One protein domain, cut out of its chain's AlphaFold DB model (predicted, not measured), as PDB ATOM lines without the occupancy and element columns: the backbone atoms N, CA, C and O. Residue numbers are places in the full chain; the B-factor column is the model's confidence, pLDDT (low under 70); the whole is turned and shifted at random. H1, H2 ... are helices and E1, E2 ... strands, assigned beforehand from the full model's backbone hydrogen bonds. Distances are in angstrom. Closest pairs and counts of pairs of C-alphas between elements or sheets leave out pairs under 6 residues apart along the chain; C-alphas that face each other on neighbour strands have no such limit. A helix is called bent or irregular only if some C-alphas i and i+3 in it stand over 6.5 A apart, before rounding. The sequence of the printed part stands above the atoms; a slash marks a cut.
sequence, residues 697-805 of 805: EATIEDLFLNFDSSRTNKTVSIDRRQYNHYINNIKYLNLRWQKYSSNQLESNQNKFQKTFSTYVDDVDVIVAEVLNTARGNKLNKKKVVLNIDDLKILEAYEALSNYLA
ATOM      1  N   GLU A 697      24.210 -29.742 -19.576       91.44
ATOM      2  CA  GLU A 697      22.907 -30.282 -19.151       91.44
ATOM      3  C   GLU A 697      23.047 -31.313 -18.019       91.44
ATOM      4  O   GLU A 697      22.290 -31.269 -17.055       91.44
ATOM      5  N   ALA A 698      24.043 -32.205 -18.088       90.00
ATOM      6  CA  ALA A 698      24.325 -33.186 -17.039       90.00
ATOM      7  C   ALA A 698      24.843 -32.543 -15.738       90.00
ATOM      8  O   ALA A 698      24.534 -33.025 -14.654       90.00
ATOM      9  N   THR A 699      25.593 -31.436 -15.825       91.56
ATOM     10  CA  THR A 699      26.021 -30.669 -14.638       91.56
ATOM     11  C   THR A 699      24.829 -29.965 -13.980       91.56
ATOM     12  O   THR A 699      24.769 -29.857 -12.758       91.56
ATOM     13  N   ILE A 700      23.856 -29.508 -14.771       92.06
ATOM     14  CA  ILE A 700      22.624 -28.897 -14.257       92.06
ATOM     15  C   ILE A 700      21.693 -29.975 -13.679       92.06
ATOM     16  O   ILE A 700      21.135 -29.773 -12.607       92.06
ATOM     17  N   GLU A 701      21.578 -31.146 -14.314       91.44
ATOM     18  CA  GLU A 701      20.845 -32.293 -13.760       91.44
ATOM     19  C   GLU A 701      21.437 -32.744 -12.410       91.44
ATOM     20  O   GLU A 701      20.685 -32.932 -11.458       91.44
ATOM     21  N   ASP A 702      22.765 -32.794 -12.270       91.31
ATOM     22  CA  ASP A 702      23.443 -33.079 -10.995       91.31
ATOM     23  C   ASP A 702      23.131 -32.036  -9.899       91.31
ATOM     24  O   ASP A 702      22.812 -32.408  -8.767       91.31
ATOM     25  N   LEU A 703      23.118 -30.737 -10.233       91.81
ATOM     26  CA  LEU A 703      22.779 -29.655  -9.291       91.81
ATOM     27  C   LEU A 703      21.336 -29.726  -8.759       91.81
ATOM     28  O   LEU A 703      21.093 -29.303  -7.627       91.81
ATOM     29  N   PHE A 704      20.390 -30.252  -9.543       89.88
ATOM     30  CA  PHE A 704      18.995 -30.432  -9.122       89.88
ATOM     31  C   PHE A 704      18.719 -31.806  -8.489       89.88
ATOM     32  O   PHE A 704      17.863 -31.896  -7.611       89.88
ATOM     33  N   LEU A 705      19.438 -32.866  -8.878       87.25
ATOM     34  CA  LEU A 705      19.283 -34.202  -8.288       87.25
ATOM     35  C   LEU A 705      20.012 -34.355  -6.945       87.25
ATOM     36  O   LEU A 705      19.496 -35.027  -6.056       87.25
ATOM     37  N   ASN A 706      21.149 -33.680  -6.737       83.75
ATOM     38  CA  ASN A 706      21.875 -33.682  -5.456       83.75
ATOM     39  C   ASN A 706      21.246 -32.756  -4.389       83.75
ATOM     40  O   ASN A 706      21.897 -32.344  -3.417       83.75
ATOM     41  N   PHE A 707      19.953 -32.456  -4.537       81.00
ATOM     42  CA  PHE A 707      19.129 -31.843  -3.505       81.00
ATOM     43  C   PHE A 707      18.729 -32.862  -2.438       81.00
ATOM     44  O   PHE A 707      17.612 -33.379  -2.400       81.00
ATOM     45  N   ASP A 708      19.663 -33.121  -1.524       69.19
ATOM     46  CA  ASP A 708      19.362 -33.801  -0.268       69.19
ATOM     47  C   ASP A 708      18.272 -33.016   0.485       69.19
ATOM     48  O   ASP A 708      18.498 -31.921   1.004       69.19
ATOM     49  N   SER A 709      17.065 -33.580   0.497       59.84
ATOM     50  CA  SER A 709      15.858 -32.964   1.057       59.84
ATOM     51  C   SER A 709      15.845 -32.877   2.591       59.84
ATOM     52  O   SER A 709      14.887 -32.347   3.164       59.84
ATOM     53  N   SER A 710      16.900 -33.340   3.274       70.44
ATOM     54  CA  SER A 710      17.071 -33.252   4.730       70.44
ATOM     55  C   SER A 710      17.378 -31.822   5.224       70.44
ATOM     56  O   SER A 710      18.403 -31.582   5.863       70.44
ATOM     57  N   ARG A 711      16.447 -30.881   4.950       64.94
ATOM     58  CA  ARG A 711      16.462 -29.430   5.264       64.94
ATOM     59  C   ARG A 711      17.428 -29.092   6.401       64.94
ATOM     60  O   ARG A 711      17.096 -29.215   7.585       64.94
ATOM     61  N   THR A 712      18.631 -28.654   6.051       74.50
ATOM     62  CA  THR A 712      19.659 -28.372   7.044       74.50
ATOM     63  C   THR A 712      19.409 -26.981   7.613       74.50
ATOM     64  O   THR A 712      19.336 -26.003   6.885       74.50
ATOM     65  N   ASN A 713      19.318 -26.834   8.937       79.38
ATOM     66  CA  ASN A 713      19.122 -25.515   9.569       79.38
ATOM     67  C   ASN A 713      20.404 -24.641   9.556       79.38
ATOM     68  O   ASN A 713      20.651 -23.851  10.469       79.38
ATOM     69  N   LYS A 714      21.263 -24.808   8.543       88.75
ATOM     70  CA  LYS A 714      22.529 -24.091   8.362       88.75
ATOM     71  C   LYS A 714      22.270 -22.848   7.522       88.75
ATOM     72  O   LYS A 714      21.908 -22.949   6.356       88.75
ATOM     73  N   THR A 715      22.495 -21.669   8.091       90.94
ATOM     74  CA  THR A 715      22.339 -20.412   7.351       90.94
ATOM     75  C   THR A 715      23.664 -19.891   6.796       90.94
ATOM     76  O   THR A 715      24.727 -20.058   7.394       90.94
ATOM     77  N   VAL A 716      23.593 -19.241   5.636       92.50
ATOM     78  CA  VAL A 716      24.725 -18.670   4.895       92.50
ATOM     79  C   VAL A 716      24.461 -17.193   4.598       92.50
ATOM     80  O   VAL A 716      23.317 -16.786   4.385       92.50
ATOM     81  N   SER A 717      25.509 -16.357   4.618       93.19
ATOM     82  CA  SER A 717      25.368 -14.899   4.480       93.19
ATOM     83  C   SER A 717      26.121 -14.315   3.279       93.19
ATOM     84  O   SER A 717      27.286 -13.897   3.382       93.19
ATOM     85  N   ILE A 718      25.407 -14.257   2.152       94.19
ATOM     86  CA  ILE A 718      25.867 -13.750   0.852       94.19
ATOM     87  C   ILE A 718      25.727 -12.223   0.724       94.19
ATOM     88  O   ILE A 718      24.987 -11.576   1.475       94.19
ATOM     89  N   ASP A 719      26.444 -11.623  -0.232       94.69
ATOM     90  CA  ASP A 719      26.290 -10.196  -0.541       94.69
ATOM     91  C   ASP A 719      24.943  -9.926  -1.232       94.69
ATOM     92  O   ASP A 719      24.463 -10.706  -2.057       94.69
ATOM     93  N   ARG A 720      24.324  -8.784  -0.922       90.25
ATOM     94  CA  ARG A 720      23.027  -8.408  -1.496       90.25
ATOM     95  C   ARG A 720      23.068  -8.220  -3.018       90.25
ATOM     96  O   ARG A 720      22.039  -8.386  -3.666       90.25
ATOM     97  N   ARG A 721      24.223  -7.895  -3.608       91.56
ATOM     98  CA  ARG A 721      24.409  -7.850  -5.069       91.56
ATOM     99  C   ARG A 721      24.323  -9.241  -5.688       91.56
ATOM    100  O   ARG A 721      23.655  -9.384  -6.702       91.56
ATOM    101  N   GLN A 722      24.941 -10.236  -5.052       93.81
ATOM    102  CA  GLN A 722      24.910 -11.636  -5.482       93.81
ATOM    103  C   GLN A 722      23.486 -12.201  -5.364       93.81
ATOM    104  O   GLN A 722      22.953 -12.715  -6.337       93.81
ATOM    105  N   TYR A 723      22.801 -11.957  -4.239       93.94
ATOM    106  CA  TYR A 723      21.377 -12.299  -4.090       93.94
ATOM    107  C   TYR A 723      20.495 -11.682  -5.187       93.94
ATOM    108  O   TYR A 723      19.665 -12.358  -5.792       93.94
ATOM    109  N   ASN A 724      20.696 -10.395  -5.487       91.38
ATOM    110  CA  ASN A 724      19.977  -9.727  -6.569       91.38
ATOM    111  C   ASN A 724      20.352 -10.266  -7.966       91.38
ATOM    112  O   ASN A 724      19.560 -10.084  -8.888       91.38
ATOM    113  N   HIS A 725      21.527 -10.883  -8.149       93.62
ATOM    114  CA  HIS A 725      21.914 -11.526  -9.407       93.62
ATOM    115  C   HIS A 725      21.093 -12.798  -9.617       93.62
ATOM    116  O   HIS A 725      20.316 -12.832 -10.570       93.62
ATOM    117  N   TYR A 726      21.124 -13.730  -8.654       94.44
ATOM    118  CA  TYR A 726      20.299 -14.941  -8.661       94.44
ATOM    119  C   TYR A 726      18.816 -14.622  -8.919       94.44
ATOM    120  O   TYR A 726      18.226 -15.089  -9.889       94.44
ATOM    121  N   ILE A 727      18.219 -13.729  -8.118       91.56
ATOM    122  CA  ILE A 727      16.798 -13.355  -8.241       91.56
ATOM    123  C   ILE A 727      16.467 -12.700  -9.595       91.56
ATOM    124  O   ILE A 727      15.322 -12.771 -10.041       91.56
ATOM    125  N   ASN A 728      17.425 -12.064 -10.275       89.38
ATOM    126  CA  ASN A 728      17.212 -11.542 -11.626       89.38
ATOM    127  C   ASN A 728      17.383 -12.631 -12.697       89.38
ATOM    128  O   ASN A 728      16.570 -12.684 -13.615       89.38
ATOM    129  N   ASN A 729      18.379 -13.511 -12.569       88.69
ATOM    130  CA  ASN A 729      18.584 -14.638 -13.481       88.69
ATOM    131  C   ASN A 729      17.371 -15.585 -13.471       88.69
ATOM    132  O   ASN A 729      16.921 -16.008 -14.535       88.69
ATOM    133  N   ILE A 730      16.762 -15.817 -12.306       88.38
ATOM    134  CA  ILE A 730      15.535 -16.617 -12.174       88.38
ATOM    135  C   ILE A 730      14.318 -15.903 -12.789       88.38
ATOM    136  O   ILE A 730      13.530 -16.523 -13.491       88.38
ATOM    137  N   LYS A 731      14.180 -14.578 -12.644       86.81
ATOM    138  CA  LYS A 731      13.078 -13.826 -13.289       86.81
ATOM    139  C   LYS A 731      13.108 -13.849 -14.816       86.81
ATOM    140  O   LYS A 731      12.071 -13.644 -15.440       86.81
ATOM    141  N   TYR A 732      14.274 -14.067 -15.420       89.06
ATOM    142  CA  TYR A 732      14.396 -14.261 -16.866       89.06
ATOM    143  C   TYR A 732      14.364 -15.738 -17.282       89.06
ATOM    144  O   TYR A 732      14.305 -16.007 -18.479       89.06
ATOM    145  N   LEU A 733      14.355 -16.684 -16.336       89.62
ATOM    146  CA  LEU A 733      14.402 -18.119 -16.617       89.62
ATOM    147  C   LEU A 733      13.197 -18.591 -17.433       89.62
ATOM    148  O   LEU A 733      13.401 -19.209 -18.468       89.62
ATOM    149  N   ASN A 734      11.967 -18.249 -17.037       84.31
ATOM    150  CA  ASN A 734      10.761 -18.653 -17.773       84.31
ATOM    151  C   ASN A 734      10.785 -18.109 -19.224       84.31
ATOM    152  O   ASN A 734      10.587 -18.854 -20.180       84.31
ATOM    153  N   LEU A 735      11.197 -16.848 -19.423       87.19
ATOM    154  CA  LEU A 735      11.369 -16.257 -20.760       87.19
ATOM    155  C   LEU A 735      12.459 -16.962 -21.598       87.19
ATOM    156  O   LEU A 735      12.290 -17.156 -22.803       87.19
ATOM    157  N   ARG A 736      13.579 -17.345 -20.973       91.75
ATOM    158  CA  ARG A 736      14.662 -18.115 -21.611       91.75
ATOM    159  C   ARG A 736      14.214 -19.543 -21.951       91.75
ATOM    160  O   ARG A 736      14.484 -20.020 -23.049       91.75
ATOM    161  N   TRP A 737      13.456 -20.186 -21.066       91.75
ATOM    162  CA  TRP A 737      12.878 -21.516 -21.255       91.75
ATOM    163  C   TRP A 737      11.843 -21.560 -22.380       91.75
ATOM    164  O   TRP A 737      11.910 -22.445 -23.229       91.75
ATOM    165  N   GLN A 738      10.936 -20.579 -22.449       86.38
ATOM    166  CA  GLN A 738       9.986 -20.444 -23.557       86.38
ATOM    167  C   GLN A 738      10.716 -20.299 -24.900       86.38
ATOM    168  O   GLN A 738      10.375 -20.992 -25.858       86.38
ATOM    169  N   LYS A 739      11.767 -19.465 -24.963       88.00
ATOM    170  CA  LYS A 739      12.629 -19.310 -26.150       88.00
ATOM    171  C   LYS A 739      13.348 -20.617 -26.526       88.00
ATOM    172  O   LYS A 739      13.433 -20.932 -27.705       88.00
ATOM    173  N   TYR A 740      13.860 -21.371 -25.553       87.75
ATOM    174  CA  TYR A 740      14.536 -22.656 -25.785       87.75
ATOM    175  C   TYR A 740      13.563 -23.743 -26.266       87.75
ATOM    176  O   TYR A 740      13.842 -24.426 -27.249       87.75
ATOM    177  N   SER A 741      12.396 -23.854 -25.630       84.31
ATOM    178  CA  SER A 741      11.371 -24.850 -25.963       84.31
ATOM    179  C   SER A 741      10.719 -24.575 -27.320       84.31
ATOM    180  O   SER A 741      10.592 -25.492 -28.121       84.31
ATOM    181  N   SER A 742      10.416 -23.309 -27.641       82.12
ATOM    182  CA  SER A 742       9.834 -22.918 -28.942       82.12
ATOM    183  C   SER A 742      10.778 -23.122 -30.138       82.12
ATOM    184  O   SER A 742      10.337 -23.052 -31.281       82.12
ATOM    185  N   ASN A 743      12.073 -23.349 -29.893       76.75
ATOM    186  CA  ASN A 743      13.074 -23.607 -30.932       76.75
ATOM    187  C   ASN A 743      13.262 -25.107 -31.240       76.75
ATOM    188  O   ASN A 743      14.094 -25.444 -32.082       76.75
ATOM    189  N   GLN A 744      12.536 -26.007 -30.568       68.44
ATOM    190  CA  GLN A 744      12.571 -27.451 -30.817       68.44
ATOM    191  C   GLN A 744      11.195 -27.940 -31.276       68.44
ATOM    192  O   GLN A 744      10.178 -27.556 -30.705       68.44
ATOM    193  N   LEU A 745      11.153 -28.807 -32.293       59.91
ATOM    194  CA  LEU A 745       9.897 -29.445 -32.701       59.91
ATOM    195  C   LEU A 745       9.381 -30.360 -31.584       59.91
ATOM    196  O   LEU A 745      10.139 -31.160 -31.032       59.91
ATOM    197  N   GLU A 746       8.078 -30.293 -31.305       58.53
ATOM    198  CA  GLU A 746       7.422 -30.997 -30.190       58.53
ATOM    199  C   GLU A 746       7.669 -32.518 -30.204       58.53
ATOM    200  O   GLU A 746       7.821 -33.149 -29.157       58.53
ATOM    201  N   SER A 747       7.819 -33.105 -31.397       50.12
ATOM    202  CA  SER A 747       8.120 -34.527 -31.602       50.12
ATOM    203  C   SER A 747       9.528 -34.965 -31.155       50.12
ATOM    204  O   SER A 747       9.813 -36.168 -31.148       50.12
ATOM    205  N   ASN A 748      10.406 -34.025 -30.783       57.59
ATOM    206  CA  ASN A 748      11.816 -34.236 -30.441       57.59
ATOM    207  C   ASN A 748      12.224 -33.638 -29.074       57.59
ATOM    208  O   ASN A 748      13.406 -33.375 -28.859       57.59
ATOM    209  N   GLN A 749      11.290 -33.475 -28.124       68.94
ATOM    210  CA  GLN A 749      11.633 -33.094 -26.743       68.94
ATOM    211  C   GLN A 749      12.726 -34.005 -26.150       68.94
ATOM    212  O   GLN A 749      12.496 -35.203 -25.934       68.94
ATOM    213  N   ASN A 750      13.905 -33.439 -25.872       79.06
ATOM    214  CA  ASN A 750      15.046 -34.179 -25.331       79.06
ATOM    215  C   ASN A 750      14.845 -34.531 -23.838       79.06
ATOM    216  O   ASN A 750      13.895 -34.079 -23.191       79.06
ATOM    217  N   LYS A 751      15.739 -35.358 -23.268       85.06
ATOM    218  CA  LYS A 751      15.675 -35.738 -21.840       85.06
ATOM    219  C   LYS A 751      15.663 -34.500 -20.938       85.06
ATOM    220  O   LYS A 751      14.856 -34.438 -20.017       85.06
ATOM    221  N   PHE A 752      16.499 -33.510 -21.251       87.00
ATOM    222  CA  PHE A 752      16.618 -32.266 -20.496       87.00
ATOM    223  C   PHE A 752      15.295 -31.491 -20.433       87.00
ATOM    224  O   PHE A 752      14.851 -31.150 -19.342       87.00
ATOM    225  N   GLN A 753      14.607 -31.295 -21.564       86.50
ATOM    226  CA  GLN A 753      13.310 -30.613 -21.611       86.50
ATOM    227  C   GLN A 753      12.264 -31.276 -20.708       86.50
ATOM    228  O   GLN A 753      11.543 -30.578 -20.001       86.50
ATOM    229  N   LYS A 754      12.226 -32.614 -20.678       86.38
ATOM    230  CA  LYS A 754      11.285 -33.375 -19.838       86.38
ATOM    231  C   LYS A 754      11.675 -33.409 -18.360       86.38
ATOM    232  O   LYS A 754      10.784 -33.392 -17.519       86.38
ATOM    233  N   THR A 755      12.971 -33.439 -18.034       87.50
ATOM    234  CA  THR A 755      13.441 -33.296 -16.645       87.50
ATOM    235  C   THR A 755      13.135 -31.894 -16.110       87.50
ATOM    236  O   THR A 755      12.731 -31.763 -14.961       87.50
ATOM    237  N   PHE A 756      13.327 -30.846 -16.920       89.69
ATOM    238  CA  PHE A 756      13.348 -29.458 -16.448       89.69
ATOM    239  C   PHE A 756      12.058 -28.655 -16.620       89.69
ATOM    240  O   PHE A 756      11.958 -27.592 -16.008       89.69
ATOM    241  N   SER A 757      11.053 -29.142 -17.357       87.88
ATOM    242  CA  SER A 757       9.768 -28.435 -17.481       87.88
ATOM    243  C   SER A 757       9.103 -28.205 -16.123       87.88
ATOM    244  O   SER A 757       8.791 -27.068 -15.789       87.88
ATOM    245  N   THR A 758       9.003 -29.248 -15.293       86.75
ATOM    246  CA  THR A 758       8.412 -29.174 -13.945       86.75
ATOM    247  C   THR A 758       9.146 -28.175 -13.051       86.75
ATOM    248  O   THR A 758       8.520 -27.319 -12.431       86.75
ATOM    249  N   TYR A 759      10.483 -28.213 -13.045       87.75
ATOM    250  CA  TYR A 759      11.291 -27.255 -12.291       87.75
ATOM    251  C   TYR A 759      11.136 -25.814 -12.790       87.75
ATOM    252  O   TYR A 759      11.342 -24.904 -11.991       87.75
ATOM    253  N   VAL A 760      10.809 -25.575 -14.067       88.25
ATOM    254  CA  VAL A 760      10.539 -24.220 -14.581       88.25
ATOM    255  C   VAL A 760       9.113 -23.761 -14.265       88.25
ATOM    256  O   VAL A 760       8.930 -22.594 -13.917       88.25
ATOM    257  N   ASP A 761       8.128 -24.655 -14.315       86.75
ATOM    258  CA  ASP A 761       6.737 -24.348 -13.958       86.75
ATOM    259  C   ASP A 761       6.608 -23.966 -12.464       86.75
ATOM    260  O   ASP A 761       5.918 -23.003 -12.124       86.75
ATOM    261  N   ASP A 762       7.366 -24.625 -11.577       86.06
ATOM    262  CA  ASP A 762       7.413 -24.328 -10.133       86.06
ATOM    263  C   ASP A 762       8.246 -23.075  -9.756       86.06
ATOM    264  O   ASP A 762       8.310 -22.701  -8.577       86.06
ATOM    265  N   VAL A 763       8.874 -22.375 -10.715       86.50
ATOM    266  CA  VAL A 763       9.783 -21.235 -10.440       86.50
ATOM    267  C   VAL A 763       9.134 -20.151  -9.588       86.50
ATOM    268  O   VAL A 763       9.758 -19.681  -8.637       86.50
ATOM    269  N   ASP A 764       7.901 -19.741  -9.890       81.44
ATOM    270  CA  ASP A 764       7.244 -18.661  -9.140       81.44
ATOM    271  C   ASP A 764       6.894 -19.082  -7.699       81.44
ATOM    272  O   ASP A 764       6.930 -18.248  -6.788       81.44
ATOM    273  N   VAL A 765       6.645 -20.376  -7.460       84.56
ATOM    274  CA  VAL A 765       6.424 -20.945  -6.118       84.56
ATOM    275  C   VAL A 765       7.726 -20.928  -5.318       84.56
ATOM    276  O   VAL A 765       7.766 -20.425  -4.192       84.56
ATOM    277  N   ILE A 766       8.817 -21.404  -5.918       80.06
ATOM    278  CA  ILE A 766      10.128 -21.503  -5.264       80.06
ATOM    279  C   ILE A 766      10.735 -20.112  -5.025       80.06
ATOM    280  O   ILE A 766      11.260 -19.832  -3.943       80.06
ATOM    281  N   VAL A 767      10.583 -19.184  -5.975       80.44
ATOM    282  CA  VAL A 767      10.937 -17.767  -5.793       80.44
ATOM    283  C   VAL A 767      10.126 -17.142  -4.658       80.44
ATOM    284  O   VAL A 767      10.683 -16.354  -3.893       80.44
ATOM    285  N   ALA A 768       8.846 -17.494  -4.499       83.88
ATOM    286  CA  ALA A 768       8.037 -17.022  -3.379       83.88
ATOM    287  C   ALA A 768       8.497 -17.601  -2.026       83.88
ATOM    288  O   ALA A 768       8.601 -16.827  -1.070       83.88
ATOM    289  N   GLU A 769       8.820 -18.898  -1.922       85.19
ATOM    290  CA  GLU A 769       9.349 -19.495  -0.679       85.19
ATOM    291  C   GLU A 769      10.690 -18.844  -0.291       85.19
ATOM    292  O   GLU A 769      10.798 -18.274   0.800       85.19
ATOM    293  N   VAL A 770      11.664 -18.783  -1.208       82.75
ATOM    294  CA  VAL A 770      12.984 -18.174  -0.950       82.75
ATOM    295  C   VAL A 770      12.872 -16.676  -0.623       82.75
ATOM    296  O   VAL A 770      13.534 -16.194   0.303       82.75
ATOM    297  N   LEU A 771      11.996 -15.917  -1.300       82.25
ATOM    298  CA  LEU A 771      11.747 -14.509  -0.956       82.25
ATOM    299  C   LEU A 771      11.109 -14.343   0.427       82.25
ATOM    300  O   LEU A 771      11.389 -13.348   1.097       82.25
ATOM    301  N   ASN A 772      10.259 -15.272   0.864       83.38
ATOM    302  CA  ASN A 772       9.630 -15.214   2.181       83.38
ATOM    303  C   ASN A 772      10.622 -15.591   3.295       83.38
ATOM    304  O   ASN A 772      10.711 -14.854   4.282       83.38
ATOM    305  N   THR A 773      11.464 -16.610   3.101       79.00
ATOM    306  CA  THR A 773      12.586 -16.925   4.009       79.00
ATOM    307  C   THR A 773      13.552 -15.739   4.129       79.00
ATOM    308  O   THR A 773      13.878 -15.295   5.235       79.00
ATOM    309  N   ALA A 774      13.922 -15.117   3.004       76.00
ATOM    310  CA  ALA A 774      14.778 -13.930   2.976       76.00
ATOM    311  C   ALA A 774      14.131 -12.663   3.583       76.00
ATOM    312  O   ALA A 774      14.851 -11.730   3.940       76.00
ATOM    313  N   ARG A 775      12.795 -12.603   3.706       74.88
ATOM    314  CA  ARG A 775      12.056 -11.518   4.389       74.88
ATOM    315  C   ARG A 775      11.958 -11.721   5.900       74.88
ATOM    316  O   ARG A 775      11.987 -10.732   6.628       74.88
ATOM    317  N   GLY A 776      11.830 -12.966   6.367       67.19
ATOM    318  CA  GLY A 776      11.803 -13.289   7.799       67.19
ATOM    319  C   GLY A 776      13.133 -12.973   8.491       67.19
ATOM    320  O   GLY A 776      13.163 -12.465   9.614       67.19
ATOM    321  N   ASN A 777      14.244 -13.192   7.786       63.38
ATOM    322  CA  ASN A 777      15.578 -12.832   8.254       63.38
ATOM    323  C   ASN A 777      15.827 -11.317   8.141       63.38
ATOM    324  O   ASN A 777      15.593 -10.702   7.102       63.38
ATOM    325  N   LYS A 778      16.359 -10.690   9.204       59.12
ATOM    326  CA  LYS A 778      16.640  -9.239   9.243       59.12
ATOM    327  C   LYS A 778      17.695  -8.834   8.202       59.12
ATOM    328  O   LYS A 778      18.895  -8.866   8.478       59.12
ATOM    329  N   LEU A 779      17.237  -8.391   7.031       59.50
ATOM    330  CA  LEU A 779      18.062  -7.921   5.915       59.50
ATOM    331  C   LEU A 779      18.968  -6.744   6.316       59.50
ATOM    332  O   LEU A 779      18.563  -5.578   6.321       59.50
ATOM    333  N   ASN A 780      20.238  -7.038   6.594       68.81
ATOM    334  CA  ASN A 780      21.273  -6.017   6.705       68.81
ATOM    335  C   ASN A 780      21.463  -5.363   5.321       68.81
ATOM    336  O   ASN A 780      21.483  -6.047   4.300       68.81
ATOM    337  N   LYS A 781      21.640  -4.035   5.257       75.12
ATOM    338  CA  LYS A 781      21.682  -3.282   3.986       75.12
ATOM    339  C   LYS A 781      22.684  -3.839   2.957       75.12
ATOM    340  O   LYS A 781      22.452  -3.639   1.765       75.12
ATOM    341  N   LYS A 782      23.747  -4.527   3.406       88.81
ATOM    342  CA  LYS A 782      24.796  -5.144   2.569       88.81
ATOM    343  C   LYS A 782      24.678  -6.665   2.353       88.81
ATOM    344  O   LYS A 782      25.207  -7.144   1.359       88.81
ATOM    345  N   LYS A 783      24.024  -7.424   3.239       90.56
ATOM    346  CA  LYS A 783      24.033  -8.900   3.205       90.56
ATOM    347  C   LYS A 783      22.651  -9.507   3.417       90.56
ATOM    348  O   LYS A 783      21.875  -9.013   4.233       90.56
ATOM    349  N   VAL A 784      22.399 -10.609   2.722       90.12
ATOM    350  CA  VAL A 784      21.214 -11.461   2.892       90.12
ATOM    351  C   VAL A 784      21.622 -12.688   3.708       90.12
ATOM    352  O   VAL A 784      22.784 -13.093   3.662       90.12
ATOM    353  N   VAL A 785      20.702 -13.240   4.497       90.25
ATOM    354  CA  VAL A 785      20.893 -14.511   5.209       90.25
ATOM    355  C   VAL A 785      19.843 -15.484   4.694       90.25
ATOM    356  O   VAL A 785      18.647 -15.206   4.795       90.25
ATOM    357  N   LEU A 786      20.316 -16.584   4.122       91.62
ATOM    358  CA  LEU A 786      19.529 -17.654   3.517       91.62
ATOM    359  C   LEU A 786      19.801 -18.968   4.255       91.62
ATOM    360  O   LEU A 786      20.813 -19.069   4.954       91.62
ATOM    361  N   ASN A 787      18.962 -19.984   4.067       91.75
ATOM    362  CA  ASN A 787      19.406 -21.362   4.252       91.75
ATOM    363  C   ASN A 787      20.494 -21.683   3.195       91.75
ATOM    364  O   ASN A 787      20.483 -21.135   2.091       91.75
ATOM    365  N   ILE A 788      21.458 -22.546   3.520       92.00
ATOM    366  CA  ILE A 788      22.373 -23.128   2.529       92.00
ATOM    367  C   ILE A 788      21.606 -23.893   1.440       92.00
ATOM    368  O   ILE A 788      22.025 -23.891   0.286       92.00
ATOM    369  N   ASP A 789      20.454 -24.467   1.789       90.19
ATOM    370  CA  ASP A 789      19.572 -25.147   0.845       90.19
ATOM    371  C   ASP A 789      18.915 -24.129  -0.111       90.19
ATOM    372  O   ASP A 789      18.991 -24.311  -1.322       90.19
ATOM    373  N   ASP A 790      18.406 -22.989   0.388       91.00
ATOM    374  CA  ASP A 790      17.922 -21.888  -0.471       91.00
ATOM    375  C   ASP A 790      19.031 -21.386  -1.418       91.00
ATOM    376  O   ASP A 790      18.768 -21.062  -2.574       91.00
ATOM    377  N   LEU A 791      20.281 -21.292  -0.939       92.94
ATOM    378  CA  LEU A 791      21.404 -20.832  -1.762       92.94
ATOM    379  C   LEU A 791      21.694 -21.808  -2.908       92.94
ATOM    380  O   LEU A 791      21.819 -21.367  -4.047       92.94
ATOM    381  N   LYS A 792      21.733 -23.115  -2.630       92.44
ATOM    382  CA  LYS A 792      21.872 -24.143  -3.669       92.44
ATOM    383  C   LYS A 792      20.745 -24.064  -4.709       92.44
ATOM    384  O   LYS A 792      21.018 -24.247  -5.889       92.44
ATOM    385  N   ILE A 793      19.503 -23.753  -4.304       91.12
ATOM    386  CA  ILE A 793      18.369 -23.569  -5.231       91.12
ATOM    387  C   ILE A 793      18.677 -22.397  -6.172       91.12
ATOM    388  O   ILE A 793      18.557 -22.517  -7.391       91.12
ATOM    389  N   LEU A 794      19.108 -21.265  -5.609       92.94
ATOM    390  CA  LEU A 794      19.474 -20.073  -6.376       92.94
ATOM    391  C   LEU A 794      20.646 -20.326  -7.344       92.94
ATOM    392  O   LEU A 794      20.617 -19.828  -8.466       92.94
ATOM    393  N   GLU A 795      21.647 -21.108  -6.933       93.88
ATOM    394  CA  GLU A 795      22.801 -21.493  -7.757       93.88
ATOM    395  C   GLU A 795      22.415 -22.468  -8.883       93.88
ATOM    396  O   GLU A 795      22.818 -22.270 -10.031       93.88
ATOM    397  N   ALA A 796      21.573 -23.466  -8.598       92.88
ATOM    398  CA  ALA A 796      21.080 -24.425  -9.585       92.88
ATOM    399  C   ALA A 796      20.229 -23.741 -10.671       92.88
ATOM    400  O   ALA A 796      20.473 -23.922 -11.868       92.88
ATOM    401  N   TYR A 797      19.292 -22.869 -10.282       93.56
ATOM    402  CA  TYR A 797      18.514 -22.088 -11.247       93.56
ATOM    403  C   TYR A 797      19.333 -21.016 -11.983       93.56
ATOM    404  O   TYR A 797      18.973 -20.646 -13.099       93.56
ATOM    405  N   GLU A 798      20.435 -20.518 -11.415       94.25
ATOM    406  CA  GLU A 798      21.371 -19.654 -12.142       94.25
ATOM    407  C   GLU A 798      22.144 -20.430 -13.212       94.25
ATOM    408  O   GLU A 798      22.249 -19.943 -14.338       94.25
ATOM    409  N   ALA A 799      22.603 -21.650 -12.916       94.25
ATOM    410  CA  ALA A 799      23.225 -22.528 -13.907       94.25
ATOM    411  C   ALA A 799      22.257 -22.848 -15.063       94.25
ATOM    412  O   ALA A 799      22.599 -22.625 -16.225       94.25
ATOM    413  N   LEU A 800      21.020 -23.257 -14.747       94.06
ATOM    414  CA  LEU A 800      19.963 -23.485 -15.739       94.06
ATOM    415  C   LEU A 800      19.659 -22.216 -16.552       94.06
ATOM    416  O   LEU A 800      19.630 -22.253 -17.780       94.06
ATOM    417  N   SER A 801      19.480 -21.070 -15.892       93.31
ATOM    418  CA  SER A 801      19.173 -19.812 -16.579       93.31
ATOM    419  C   SER A 801      20.318 -19.344 -17.481       93.31
ATOM    420  O   SER A 801      20.048 -18.762 -18.530       93.31
ATOM    421  N   ASN A 802      21.579 -19.593 -17.120       93.50
ATOM    422  CA  ASN A 802      22.738 -19.236 -17.942       93.50
ATOM    423  C   ASN A 802      22.938 -20.173 -19.142       93.50
ATOM    424  O   ASN A 802      23.364 -19.697 -20.190       93.50
ATOM    425  N   TYR A 803      22.579 -21.455 -19.031       94.62
ATOM    426  CA  TYR A 803      22.566 -22.393 -20.163       94.62
ATOM    427  C   TYR A 803      21.514 -22.026 -21.229       94.62
ATOM    428  O   TYR A 803      21.722 -22.231 -22.421       94.62
ATOM    429  N   LEU A 804      20.397 -21.418 -20.816       91.50
ATOM    430  CA  LEU A 804      19.281 -21.035 -21.694       91.50
ATOM    431  C   LEU A 804      19.401 -19.607 -22.295       91.50
ATOM    432  O   LEU A 804      18.410 -19.075 -22.809       91.50
ATOM    433  N   ALA A 805      20.556 -18.939 -22.176       90.25
ATOM    434  CA  ALA A 805      20.730 -17.505 -22.469       90.25
ATOM    435  C   ALA A 805      21.079 -17.187 -23.945       90.25
ATOM    436  O   ALA A 805      20.171 -16.684 -24.665       90.25
TER     437      ALA A 805
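What this domain is: This is residues 697 to 805 of the 805 residues of an uncharacterized protein of Vagococcus hydrophili (UniProt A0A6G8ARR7). A small two-stranded sheet, E1 and E2, stands at one end of an elongated group of helices, with H6 running from E2 through the core. H1 and H2 pack on H6 from different sides, H3 packs on residues 797 to 801 of H6, and H4 folds back beside H3 as a helical hairpin, while H5 runs back toward the sheet and comes close to E2. The printed part has 109 residues with six named helices and two named strands, in the order H1 E1 H2 H3 H4 H5 E2 H6; the sheet is antiparallel and the class is mostly helix. It is compact, with a radius of gyration of the C-alphas of 14.8 A, and spans 49 by 27 by 21 A.

Where its parts are: Find C-alpha 715 at (22.339, -20.412, 7.351), where E1, residues 715 to 719, begins; it is 13.5 A long. Its neighbour E2 is residues 783 to 787, 13.3 A. From Ile 788, H6 runs to C-alpha 803 at (22.566, -22.393, -20.163), 22.7 A away. H2 is residues 720 to 731, 16.4 A, and H3 residues 733 to 741. H4, residues 751 to 761, 16.5 A, is irregular: its C-alphas 755 and 758 are 7.0 A apart. H5 is residues 763 to 776, 20.0 A. H1, residues 697 to 705, begins at C-alpha 697, (22.907, -30.282, -19.151).

How they stand to each other: Look first at E1 and E2, antiparallel at 148 degrees, where N 716 and O 786 are 2.9 A apart and N 784 and O 718 3.0 A. The closest C-alphas of H5 and E2 are those of Ala 774 and Leu 786, 6.1 A. H6 is the hub, touching three helices. It touches H2 at a steep tilt of 54 degrees, the same way, closest at C-alphas 726 and 794, 5.7 A. It touches H1 at a shallow tilt of 20 degrees, opposite ways, closest at C-alphas 703 and 796, 5.5 A. It touches H3 with residues 797 to 801 alone, closest at C-alphas 733 and 801, 5.1 A. H3 and H4 form a helical hairpin, closest at C-alphas 734 and 760, 6.4 A. H2 and H5 only just touch, with 3 pairs of C-alphas within 8 A, the closest those of Ile 730 and Val 763, 7.6 A. H1 and H5 are apart. Every O i to N i+4 pair is within hydrogen-bond range in H1, H2, H3, H5 and H6, and 5 of 7 in H4.

The domain as a whole: The two C-alphas farthest apart, those of Ser 747 and Asn 780, are 49.5 A apart. The printed part has no cut and no long link. The mean pLDDT of the printed part is 84.8; look for values under 70 at residues 708 to 709, 711, 744 to 749 and 776 to 780.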